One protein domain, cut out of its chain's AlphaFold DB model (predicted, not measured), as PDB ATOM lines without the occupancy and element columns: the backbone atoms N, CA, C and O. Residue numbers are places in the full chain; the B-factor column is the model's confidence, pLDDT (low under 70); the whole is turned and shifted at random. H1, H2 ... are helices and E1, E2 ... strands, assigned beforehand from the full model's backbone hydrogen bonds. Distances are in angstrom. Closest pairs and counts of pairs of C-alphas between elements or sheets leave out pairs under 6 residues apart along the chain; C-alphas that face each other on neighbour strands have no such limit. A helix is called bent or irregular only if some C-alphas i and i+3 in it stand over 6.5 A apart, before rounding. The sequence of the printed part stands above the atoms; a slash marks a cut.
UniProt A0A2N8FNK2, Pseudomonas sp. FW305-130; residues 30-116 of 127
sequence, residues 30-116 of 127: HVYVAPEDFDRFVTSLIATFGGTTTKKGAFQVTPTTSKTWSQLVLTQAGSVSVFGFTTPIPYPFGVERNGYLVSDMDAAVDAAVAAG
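AT A GLANCE: This is residues 30 to 116 of the 127 residues of a protein of Pseudomonas sp. FW305-130 (UniProt A0A2N8FNK2). A small twisted sheet of four strands has one helix, H1, lying lengthwise over one of its faces, with no named helix on the other face; a long tail leads away from this body to a second helix, H2, and residues 101 to 116 stick out free. The printed part has 87 residues, with E1, H1, E2, E3, E4 and H2 in this order along it. The sheet runs E1 E4 E3 E2 and is mixed, and the class is mixed, helices and strands. The whole is loose, with a radius of gyration of the C-alphas of 15.0 A, and elongated, spanning 43 by 28 by 19 A.

HOW THE PARTS SIT: E1, residues 30 to 32, is an edge strand and the parallel neighbour of E4, residues 78 to 85, at 36 degrees; N 31 and O 81 are within hydrogen-bond range at 3.0 A. H1, residues 35 to 49, is on the sheet at a height of 9.3 A, over E4 and over E3, residues 68 to 75. It runs along the strands, at 1 degrees to E4 on the local plane. The closest C-alphas of H1 and E4 are those of Pro 35 and Gly 84, 4.1 A apart. H1 is irregular: C-alphas 36 and 39 are 7.6 A apart. E2, residues 57 to 59, is the other edge strand and forms a hairpin with E3, antiparallel at 123 degrees, with N 70 and O 57 2.8 A apart. E3 and E4 form a hairpin at 165 degrees, with N 73 and O 80 2.8 A apart. E2, E3 and E4 are a meander, each strand the antiparallel neighbour of the one before. E1, H1 and E2 are a split strand-helix-strand unit, two strands running the same way with E4 and E3 between them, and its crossover is right-handed. H2, residues 105 to 114, is not on the sheet and is apart from H1. Every O i to N i+4 pair is within hydrogen-bond range in H2, and 9 of 11 are in H1.

IN THESE COORDINATES: E1 begins at C-alpha 30, at (60.085, 114.785, 91.854). H1 is 21.5 A long from first to last C-alpha, E3 21.8 A, E4 22.1 A and H2 14.2 A; E1 and E2 have three residues each. H2 ends at C-alpha 114, at (76.002, 133.935, 91.427).

THE WHOLE: The two C-alphas farthest apart are those of Thr 65 and Ala 107, at 43.2 A. The link from E4 to H2, residues 86 to 104, is long. The printed part has no cut, and no printed residue is under 70 in pLDDT.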
ATOM      1  N   HIS A  30      59.704 115.914  91.011       93.88
ATOM      2  CA  HIS A  30      60.085 114.785  91.854       93.88
ATOM      3  C   HIS A  30      61.433 115.058  92.517       93.88
ATOM      4  O   HIS A  30      62.413 115.365  91.838       93.88
ATOM      5  N   VAL A  31      61.496 114.913  93.840       94.69
ATOM      6  CA  VAL A  31      62.754 114.989  94.589       94.69
ATOM      7  C   VAL A  31      62.971 113.681  95.328       94.69
ATOM      8  O   VAL A  31      62.146 113.257  96.136       94.69
ATOM      9  N   TYR A  32      64.104 113.051  95.045       96.19
ATOM     10  CA  TYR A  32      64.513 111.790  95.641       96.19
ATOM     11  C   TYR A  32      65.521 112.081  96.745       96.19
ATOM     12  O   TYR A  32      66.538 112.732  96.513       96.19
ATOM     13  N   VAL A  33      65.232 111.602  97.948       97.50
ATOM     14  CA  VAL A  33      66.088 111.765  99.126       97.50
ATOM     15  C   VAL A  33      66.363 110.410  99.762       97.50
ATOM     16  O   VAL A  33      65.595 109.460  99.583       97.50
ATOM     17  N   ALA A  34      67.448 110.321 100.531       97.31
ATOM     18  CA  ALA A  34      67.660 109.175 101.401       97.31
ATOM     19  C   ALA A  34      66.462 109.046 102.368       97.31
ATOM     20  O   ALA A  34      65.976 110.064 102.877       97.31
ATOM     21  N   PRO A  35      65.929 107.833 102.604       96.94
ATOM     22  CA  PRO A  35      64.716 107.657 103.402       96.94
ATOM     23  C   PRO A  35      64.857 108.187 104.839       96.94
ATOM     24  O   PRO A  35      63.871 108.662 105.404       96.94
ATOM     25  N   GLU A  36      66.059 108.150 105.413       97.88
ATOM     26  CA  GLU A  36      66.401 108.708 106.725       97.88
ATOM     27  C   GLU A  36      66.381 110.244 106.773       97.88
ATOM     28  O   GLU A  36      66.091 110.821 107.820       97.88
ATOM     29  N   ASP A  37      66.613 110.913 105.642       98.38
ATOM     30  CA  ASP A  37      66.632 112.375 105.540       98.38
ATOM     31  C   ASP A  37      65.269 112.964 105.155       98.38
ATOM     32  O   ASP A  37      65.105 114.184 105.136       98.38
ATOM     33  N   PHE A  38      64.270 112.122 104.880       98.50
ATOM     34  CA  PHE A  38      62.970 112.538 104.355       98.50
ATOM     35  C   PHE A  38      62.312 113.655 105.178       98.50
ATOM     36  O   PHE A  38      61.962 114.707 104.645       98.50
ATOM     37  N   ASP A  39      62.165 113.449 106.491       98.06
ATOM     38  CA  ASP A  39      61.456 114.402 107.355       98.06
ATOM     39  C   ASP A  39      62.272 115.682 107.568       98.06
ATOM     40  O   ASP A  39      61.715 116.780 107.646       98.06
ATOM     41  N   ARG A  40      63.604 115.559 107.592       98.31
ATOM     42  CA  ARG A  40      64.518 116.700 107.674       98.31
ATOM     43  C   ARG A  40      64.426 117.559 106.416       98.31
ATOM     44  O   ARG A  40      64.342 118.780 106.531       98.31
ATOM     45  N   PHE A  41      64.412 116.934 105.241       98.12
ATOM     46  CA  PHE A  41      64.271 117.621 103.963       98.12
ATOM     47  C   PHE A  41      62.941 118.375 103.882       98.12
ATOM     48  O   PHE A  41      62.949 119.579 103.644       98.12
ATOM     49  N   VAL A  42      61.812 117.704 104.150       97.81
ATOM     50  CA  VAL A  42      60.478 118.333 104.118       97.81
ATOM     51  C   VAL A  42      60.404 119.513 105.091       97.81
ATOM     52  O   VAL A  42      59.934 120.588 104.721       97.81
ATOM     53  N   THR A  43      60.920 119.338 106.312       97.88
ATOM     54  CA  THR A  43      60.965 120.405 107.324       97.88
ATOM     55  C   THR A  43      61.784 121.600 106.844       97.88
ATOM     56  O   THR A  43      61.332 122.736 106.951       97.88
ATOM     57  N   SER A  44      62.972 121.352 106.285       97.38
ATOM     58  CA  SER A  44      63.831 122.412 105.755       97.38
ATOM     59  C   SER A  44      63.172 123.132 104.581       97.38
ATOM     60  O   SER A  44      63.211 124.355 104.528       97.38
ATOM     61  N   LEU A  45      62.542 122.393 103.665       94.94
ATOM     62  CA  LEU A  45      61.903 122.957 102.479       94.94
ATOM     63  C   LEU A  45      60.758 123.903 102.865       94.94
ATOM     64  O   LEU A  45      60.698 125.027 102.371       94.94
ATOM     65  N   ILE A  46      59.901 123.488 103.804       95.88
ATOM     66  CA  ILE A  46      58.834 124.337 104.353       95.88
ATOM     67  C   ILE A  46      59.406 125.534 105.120       95.88
ATOM     68  O   ILE A  46      58.885 126.638 104.991       95.88
ATOM     69  N   ALA A  47      60.469 125.354 105.906       95.56
ATOM     70  CA  ALA A  47      61.088 126.462 106.635       95.56
ATOM     71  C   ALA A  47      61.686 127.525 105.696       95.56
ATOM     72  O   ALA A  47      61.693 128.703 106.043       95.56
ATOM     73  N   THR A  48      62.171 127.120 104.517       92.44
ATOM     74  CA  THR A  48      62.756 128.024 103.517       92.44
ATOM     75  C   THR A  48      61.703 128.718 102.658       92.44
ATOM     76  O   THR A  48      61.775 129.928 102.480       92.44
ATOM     77  N   PHE A  49      60.737 127.975 102.114       90.88
ATOM     78  CA  PHE A  49      59.806 128.499 101.101       90.88
ATOM     79  C   PHE A  49      58.383 128.734 101.625       90.88
ATOM     80  O   PHE A  49      57.501 129.160 100.873       90.88
ATOM     81  N   GLY A  50      58.133 128.429 102.898       92.75
ATOM     82  CA  GLY A  50      56.783 128.329 103.442       92.75
ATOM     83  C   GLY A  50      55.979 127.206 102.779       92.75
ATOM     84  O   GLY A  50      56.503 126.373 102.038       92.75
ATOM     85  N   GLY A  51      54.670 127.196 103.032       93.19
ATOM     86  CA  GLY A  51      53.738 126.290 102.367       93.19
ATOM     87  C   GLY A  51      53.111 125.243 103.279       93.19
ATOM     88  O   GLY A  51      53.043 125.400 104.497       93.19
ATOM     89  N   THR A  52      52.592 124.181 102.666       96.00
ATOM     90  CA  THR A  52      51.877 123.101 103.359       96.00
ATOM     91  C   THR A  52      52.266 121.738 102.806       96.00
ATOM     92  O   THR A  52      52.876 121.628 101.744       96.00
ATOM     93  N   THR A  53      51.909 120.680 103.530       97.19
ATOM     94  CA  THR A  53      52.215 119.308 103.132       97.19
ATOM     95  C   THR A  53      50.985 118.421 103.189       97.19
ATOM     96  O   THR A  53      50.153 118.572 104.086       97.19
ATOM     97  N   THR A  54      50.915 117.416 102.318       96.75
ATOM     98  CA  THR A  54      49.976 116.302 102.495       96.75
ATOM     99  C   THR A  54      50.459 115.345 103.589       96.75
ATOM    100  O   THR A  54      51.531 115.517 104.172       96.75
ATOM    101  N   LYS A  55      49.660 114.320 103.902       96.88
ATOM    102  CA  LYS A  55      50.066 113.268 104.837       96.88
ATOM    103  C   LYS A  55      51.143 112.380 104.201       96.88
ATOM    104  O   LYS A  55      50.909 111.810 103.139       96.88
ATOM    105  N   LYS A  56      52.276 112.202 104.890       97.69
ATOM    106  CA  LYS A  56      53.298 111.205 104.534       97.69
ATOM    107  C   LYS A  56      52.714 109.789 104.575       97.69
ATOM    108  O   LYS A  56      52.011 109.431 105.524       97.69
ATOM    109  N   GLY A  57      53.041 108.965 103.585       97.56
ATOM    110  CA  GLY A  57      52.626 107.560 103.535       97.56
ATOM    111  C   GLY A  57      53.623 106.671 102.800       97.56
ATOM    112  O   GLY A  57      54.515 107.167 102.118       97.56
ATOM    113  N   ALA A  58      53.485 105.355 102.969       97.81
ATOM    114  CA  ALA A  58      54.263 104.366 102.227       97.81
ATOM    115  C   ALA A  58      53.476 103.887 101.005       97.81
ATOM    116  O   ALA A  58      52.348 103.417 101.153       97.81
ATOM    117  N   PHE A  59      54.089 103.943  99.825       96.88
ATOM    118  CA  PHE A  59      53.426 103.641  98.557       96.88
ATOM    119  C   PHE A  59      54.328 102.847  97.609       96.88
ATOM    120  O   PHE A  59      55.555 102.876  97.727       96.88
ATOM    121  N   GLN A  60      53.701 102.175  96.642       96.06
ATOM    122  CA  GLN A  60      54.344 101.726  95.412       96.06
ATOM    123  C   GLN A  60      53.869 102.645  94.287       96.06
ATOM    124  O   GLN A  60      52.686 102.658  93.957       96.06
ATOM    125  N   VAL A  61      54.789 103.434  93.737       92.06
ATOM    126  CA  VAL A  61      54.486 104.467  92.729       92.06
ATOM    127  C   VAL A  61      55.081 104.149  91.357       92.06
ATOM    128  O   VAL A  61      54.830 104.860  90.391       92.06
ATOM    129  N   THR A  62      55.865 103.074  91.259       93.12
ATOM    130  CA  THR A  62      56.541 102.642  90.032       93.12
ATOM    131  C   THR A  62      55.954 101.324  89.511       93.12
ATOM    132  O   THR A  62      55.486 100.510  90.315       93.12
ATOM    133  N   PRO A  63      56.041 101.048  88.193       94.44
ATOM    134  CA  PRO A  63      55.629  99.758  87.629       94.44
ATOM    135  C   PRO A  63      56.429  98.570  88.184       94.44
ATOM    136  O   PRO A  63      55.856  97.547  88.554       94.44
ATOM    137  N   THR A  64      57.754  98.711  88.295       96.12
ATOM    138  CA  THR A  64      58.612  97.721  88.963       96.12
ATOM    139  C   THR A  64      58.343  97.738  90.465       96.12
ATOM    140  O   THR A  64      58.248  98.812  91.058       96.12
ATOM    141  N   THR A  65      58.236  96.559  91.087       97.00
ATOM    142  CA  THR A  65      57.936  96.432  92.523       97.00
ATOM    143  C   THR A  65      58.978  97.154  93.372       97.00
ATOM    144  O   THR A  65      60.165  96.839  93.319       97.00
ATOM    145  N   SER A  66      58.517  98.129  94.150       97.19
ATOM    146  CA  SER A  66      59.339  98.978  95.010       97.19
ATOM    147  C   SER A  66      58.469  99.630  96.090       97.19
ATOM    148  O   SER A  66      57.238  99.628  95.994       97.19
ATOM    149  N   LYS A  67      59.095 100.194  97.129       98.19
ATOM    150  CA  LYS A  67      58.390 100.889  98.210       98.19
ATOM    151  C   LYS A  67      59.080 102.191  98.577       98.19
ATOM    152  O   LYS A  67      60.285 102.213  98.826       98.19
ATOM    153  N   THR A  68      58.303 103.260  98.691       98.25
ATOM    154  CA  THR A  68      58.802 104.598  99.017       98.25
ATOM    155  C   THR A  68      57.928 105.293 100.047       98.25
ATOM    156  O   THR A  68      56.709 105.105 100.063       98.25
ATOM    157  N   TRP A  69      58.544 106.107 100.901       98.31
ATOM    158  CA  TRP A  69      57.828 107.189 101.562       98.31
ATOM    159  C   TRP A  69      57.499 108.259 100.530       98.31
ATOM    160  O   TRP A  69      58.374 108.658  99.767       98.31
ATOM    161  N   SER A  70      56.260 108.742 100.516       97.56
ATOM    162  CA  SER A  70      55.872 109.876  99.686       97.56
ATOM    163  C   SER A  70      55.060 110.897 100.465       97.56
ATOM    164  O   SER A  70      54.257 110.543 101.336       97.56
ATOM    165  N   GLN A  71      55.309 112.164 100.149       97.75
ATOM    166  CA  GLN A  71      54.602 113.326 100.662       97.75
ATOM    167  C   GLN A  71      54.680 114.437  99.614       97.75
ATOM    168  O   GLN A  71      55.743 114.689  99.046       97.75
ATOM    169  N   LEU A  72      53.553 115.102  99.372       96.56
ATOM    170  CA  LEU A  72      53.498 116.274  98.508       96.56
ATOM    171  C   LEU A  72      53.727 117.517  99.366       96.56
ATOM    172  O   LEU A  72      53.070 117.688 100.397       96.56
ATOM    173  N   VAL A  73      54.646 118.372  98.932       96.19
ATOM    174  CA  VAL A  73      54.951 119.667  99.541       96.19
ATOM    175  C   VAL A  73      54.523 120.761  98.570       96.19
ATOM    176  O   VAL A  73      54.918 120.754  97.407       96.19
ATOM    177  N   LEU A  74      53.687 121.684  99.034       93.00
ATOM    178  CA  LEU A  74      53.108 122.763  98.240       93.00
ATOM    179  C   LEU A  74      53.671 124.092  98.735       93.00
ATOM    180  O   LEU A  74      53.321 124.523  99.835       93.00
ATOM    181  N   THR A  75      54.518 124.734  97.933       90.00
ATOM    182  CA  THR A  75      55.146 126.026  98.256       90.00
ATOM    183  C   THR A  75      54.730 127.094  97.243       90.00
ATOM    184  O   THR A  75      54.189 126.775  96.184       90.00
ATOM    185  N   GLN A  76      54.994 128.370  97.536       82.50
ATOM    186  CA  GLN A  76      54.792 129.442  96.547       82.50
ATOM    187  C   GLN A  76      55.776 129.346  95.368       82.50
ATOM    188  O   GLN A  76      55.467 129.814  94.279       82.50
ATOM    189  N   ALA A  77      56.924 128.689  95.567       81.00
ATOM    190  CA  ALA A  77      57.932 128.451  94.536       81.00
ATOM    191  C   ALA A  77      57.642 127.207  93.667       81.00
ATOM    192  O   ALA A  77      58.424 126.887  92.775       81.00
ATOM    193  N   GLY A  78      56.535 126.496  93.917       85.75
ATOM    194  CA  GLY A  78      56.140 125.283  93.195       85.75
ATOM    195  C   GLY A  78      55.819 124.102  94.116       85.75
ATOM    196  O   GLY A  78      56.002 124.161  95.340       85.75
ATOM    197  N   SER A  79      55.316 123.018  93.522       90.31
ATOM    198  CA  SER A  79      55.018 121.765  94.219       90.31
ATOM    199  C   SER A  79      56.119 120.723  94.024       90.31
ATOM    200  O   SER A  79      56.674 120.558  92.938       90.31
ATOM    201  N   VAL A  80      56.407 119.976  95.091       93.19
ATOM    202  CA  VAL A  80      57.411 118.909  95.100       93.19
ATOM    203  C   VAL A  80      56.795 117.616  95.616       93.19
ATOM    204  O   VAL A  80      56.256 117.579  96.724       93.19
ATOM    205  N   SER A  81      56.915 116.538  94.843       95.56
ATOM    206  CA  SER A  81      56.663 115.178  95.324       95.56
ATOM    207  C   SER A  81      57.966 114.606  95.865       95.56
ATOM    208  O   SER A  81      58.887 114.300  95.104       95.56
ATOM    209  N   VAL A  82      58.055 114.480  97.188       97.44
ATOM    210  CA  VAL A  82      59.242 113.934  97.850       97.44
ATOM    211  C   VAL A  82      59.128 112.419  97.892       97.44
ATOM    212  O   VAL A  82      58.100 111.886  98.316       97.44
ATOM    213  N   PHE A  83      60.189 111.725  97.488       98.00
ATOM    214  CA  PHE A  83      60.300 110.274  97.535       98.00
ATOM    215  C   PHE A  83      61.502 109.844  98.379       98.00
ATOM    216  O   PHE A  83      62.642 110.186  98.075       98.00
ATOM    217  N   GLY A  84      61.239 109.050  99.416       98.00
ATOM    218  CA  GLY A  84      62.251 108.380 100.235       98.00
ATOM    219  C   GLY A  84      62.142 106.877 100.049       98.00
ATOM    220  O   GLY A  84      61.436 106.207 100.808       98.00
ATOM    221  N   PHE A  85      62.781 106.348  99.007       97.88
ATOM    222  CA  PHE A  85      62.689 104.929  98.672       97.88
ATOM    223  C   PHE A  85      63.294 104.063  99.787       97.88
ATOM    224  O   PHE A  85      64.436 104.240 100.191       97.88
ATOM    225  N   THR A  86      62.497 103.118 100.288       97.75
ATOM    226  CA  THR A  86      62.876 102.135 101.328       97.75
ATOM    227  C   THR A  86      63.333 100.798 100.736       97.75
ATOM    228  O   THR A  86      63.794  99.912 101.448       97.75
ATOM    229  N   THR A  87      63.200 100.660  99.420       97.25
ATOM    230  CA  THR A  87      63.804  99.624  98.575       97.25
ATOM    231  C   THR A  87      64.727 100.309  97.565       97.25
ATOM    232  O   THR A  87      64.665 101.530  97.447       97.25
ATOM    233  N   PRO A  88      65.530  99.586  96.765       96.12
ATOM    234  CA  PRO A  88      66.236 100.207  95.647       96.12
ATOM    235  C   PRO A  88      65.285 100.992  94.731       96.12
ATOM    236  O   PRO A  88      64.146 100.566  94.506       96.12
ATOM    237  N   ILE A  89      65.755 102.132  94.220       96.81
ATOM    238  CA  ILE A  89      65.014 102.956  93.260       96.81
ATOM    239  C   ILE A  89      65.026 102.226  91.911       96.81
ATOM    240  O   ILE A  89      66.108 101.926  91.398       96.81
ATOM    241  N   PRO A  90      63.863 101.911  91.318       95.44
ATOM    242  CA  PRO A  90      63.837 101.306  89.996       95.44
ATOM    243  C   PRO A  90      64.382 102.265  88.938       95.44
ATOM    244  O   PRO A  90      63.965 103.414  88.865       95.44
ATOM    245  N   TYR A  91      65.268 101.788  88.069       94.31
ATOM    246  CA  TYR A  91      65.719 102.569  86.918       94.31
ATOM    247  C   TYR A  91      64.566 102.751  85.905       94.31
ATOM    248  O   TYR A  91      63.844 101.778  85.659       94.31
ATOM    249  N   PRO A  92      64.377 103.943  85.296       93.12
ATOM    250  CA  PRO A  92      65.227 105.143  85.342       93.12
ATOM    251  C   PRO A  92      64.770 106.241  86.324       93.12
ATOM    252  O   PRO A  92      65.136 107.396  86.146       93.12
ATOM    253  N   PHE A  93      63.966 105.936  87.343       93.12
ATOM    254  CA  PHE A  93      63.486 106.965  88.274       93.12
ATOM    255  C   PHE A  93      64.647 107.605  89.054       93.12
ATOM    256  O   PHE A  93      65.600 106.924  89.435       93.12
ATOM    257  N   GLY A  94      64.559 108.909  89.300       90.69
ATOM    258  CA  GLY A  94      65.608 109.715  89.930       90.69
ATOM    259  C   GLY A  94      66.611 110.345  88.959       90.69
ATOM    260  O   GLY A  94      67.468 111.106  89.404       90.69
ATOM    261  N   VAL A  95      66.528 110.053  87.655       91.25
ATOM    262  CA  VAL A  95      67.377 110.679  86.617       91.25
ATOM    263  C   VAL A  95      66.626 111.726  85.788       91.25
ATOM    264  O   VAL A  95      67.140 112.207  84.775       91.25
ATOM    265  N   GLU A  96      65.398 112.060  86.182       89.50
ATOM    266  CA  GLU A  96      64.561 113.023  85.479       89.50
ATOM    267  C   GLU A  96      65.190 114.422  85.498       89.50
ATOM    268  O   GLU A  96      65.756 114.876  86.495       89.50
ATOM    269  N   ARG A  97      65.052 115.139  84.380       87.25
ATOM    270  CA  ARG A  97      65.380 116.563  84.304       87.25
ATOM    271  C   ARG A  97      64.105 117.362  84.513       87.25
ATOM    272  O   ARG A  97      63.091 117.056  83.897       87.25
ATOM    273  N   ASN A  98      64.196 118.404  85.328       85.75
ATOM    274  CA  ASN A  98      63.136 119.392  85.499       85.75
ATOM    275  C   ASN A  98      63.598 120.735  84.927       85.75
ATOM    276  O   ASN A  98      64.795 120.951  84.707       85.75
ATOM    277  N   GLY A  99      62.647 121.626  84.684       85.94
ATOM    278  CA  GLY A  99      62.906 122.971  84.193       85.94
ATOM    279  C   GLY A  99      61.892 123.954  84.756       85.94
ATOM    280  O   GLY A  99      60.793 123.566  85.143       85.94
ATOM    281  N   TYR A 100      62.282 125.223  84.787       85.25
ATOM    282  CA  TYR A 100      61.413 126.332  85.147       85.25
ATOM    283  C   TYR A 100      61.407 127.328  83.998       85.25
ATOM    284  O   TYR A 100      62.466 127.714  83.501       85.25
ATOM    285  N   LEU A 101      60.217 127.758  83.594       87.06
ATOM    286  CA  LEU A 101      60.064 128.919  82.734       87.06
ATOM    287  C   LEU A 101      60.463 130.176  83.514       87.06
ATOM    288  O   LEU A 101      60.040 130.366  84.657       87.06
ATOM    289  N   VAL A 102      61.258 131.027  82.876       91.38
ATOM    290  CA  VAL A 102      61.728 132.304  83.418       91.38
ATOM    291  C   VAL A 102      61.460 133.419  82.417       91.38
ATOM    292  O   VAL A 102      61.395 133.173  81.212       91.38
ATOM    293  N   SER A 103      61.282 134.640  82.913       93.69
ATOM    294  CA  SER A 103      61.011 135.818  82.078       93.69
ATOM    295  C   SER A 103      62.231 136.295  81.282       93.69
ATOM    296  O   SER A 103      62.068 136.864  80.205       93.69
ATOM    297  N   ASP A 104      63.438 136.042  81.792       93.19
ATOM    298  CA  ASP A 104      64.721 136.356  81.160       93.19
ATOM    299  C   ASP A 104      65.707 135.215  81.450       93.19
ATOM    300  O   ASP A 104      66.109 135.003  82.596       93.19
ATOM    301  N   MET A 105      66.052 134.438  80.418       92.00
ATOM    302  CA  MET A 105      66.876 133.235  80.563       92.00
ATOM    303  C   MET A 105      68.320 133.556  80.953       92.00
ATOM    304  O   MET A 105      68.873 132.894  81.831       92.00
ATOM    305  N   ASP A 106      68.936 134.556  80.321       92.19
ATOM    306  CA  ASP A 106      70.343 134.871  80.573       92.19
ATOM    307  C   ASP A 106      70.506 135.467  81.974       92.19
ATOM    308  O   ASP A 106      71.340 134.997  82.752       92.19
ATOM    309  N   ALA A 107      69.636 136.409  82.351       93.88
ATOM    310  CA  ALA A 107      69.681 137.014  83.677       93.88
ATOM    311  C   ALA A 107      69.372 136.002  84.800       93.88
ATOM    312  O   ALA A 107      70.030 136.018  85.843       93.88
ATOM    313  N   ALA A 108      68.425 135.078  84.585       93.00
ATOM    314  CA  ALA A 108      68.120 134.023  85.551       93.00
ATOM    315  C   ALA A 108      69.290 133.045  85.739       93.00
ATOM    316  O   ALA A 108      69.603 132.663  86.871       93.00
ATOM    317  N   VAL A 109      69.961 132.649  84.651       93.25
ATOM    318  CA  VAL A 109      71.137 131.769  84.719       93.25
ATOM    319  C   VAL A 109      72.298 132.464  85.429       93.25
ATOM    320  O   VAL A 109      72.926 131.846  86.291       93.25
ATOM    321  N   ASP A 110      72.557 133.737  85.133       93.56
ATOM    322  CA  ASP A 110      73.612 134.508  85.797       93.56
ATOM    323  C   ASP A 110      73.349 134.649  87.303       93.56
ATOM    324  O   ASP A 110      74.250 134.423  88.117       93.56
ATOM    325  N   ALA A 111      72.104 134.935  87.695       93.38
ATOM    326  CA  ALA A 111      71.706 134.989  89.100       93.38
ATOM    327  C   ALA A 111      71.851 133.628  89.802       93.38
ATOM    328  O   ALA A 111      72.361 133.564  90.923       93.38
ATOM    329  N   ALA A 112      71.464 132.529  89.146       92.19
ATOM    330  CA  ALA A 112      71.623 131.182  89.691       92.19
ATOM    331  C   ALA A 112      73.104 130.825  89.907       92.19
ATOM    332  O   ALA A 112      73.466 130.291  90.957       92.19
ATOM    333  N   VAL A 113      73.975 131.158  88.948       94.19
ATOM    334  CA  VAL A 113      75.426 130.945  89.071       94.19
ATOM    335  C   VAL A 113      76.012 131.803  90.193       94.19
ATOM    336  O   VAL A 113      76.796 131.296  90.995       94.19
ATOM    337  N   ALA A 114      75.595 133.067  90.320       94.94
ATOM    338  CA  ALA A 114      76.002 133.935  91.427       94.94
ATOM    339  C   ALA A 114      75.558 133.393  92.802       94.94
ATOM    340  O   ALA A 114      76.258 133.588  93.795       94.94
ATOM    341  N   ALA A 115      74.439 132.662  92.855       91.44
ATOM    342  CA  ALA A 115      73.959 131.944  94.037       91.44
ATOM    343  C   ALA A 115      74.644 130.577  94.265       91.44
ATOM    344  O   ALA A 115      74.323 129.883  95.230       91.44
ATOM    345  N   GLY A 116      75.598 130.187  93.411       94.25
ATOM    346  CA  GLY A 116      76.406 128.972  93.553       94.25
ATOM    347  C   GLY A 116      75.961 127.783  92.696       94.25
ATOM    348  O   GLY A 116      76.508 126.691  92.858       94.25
TER     349      GLY A 116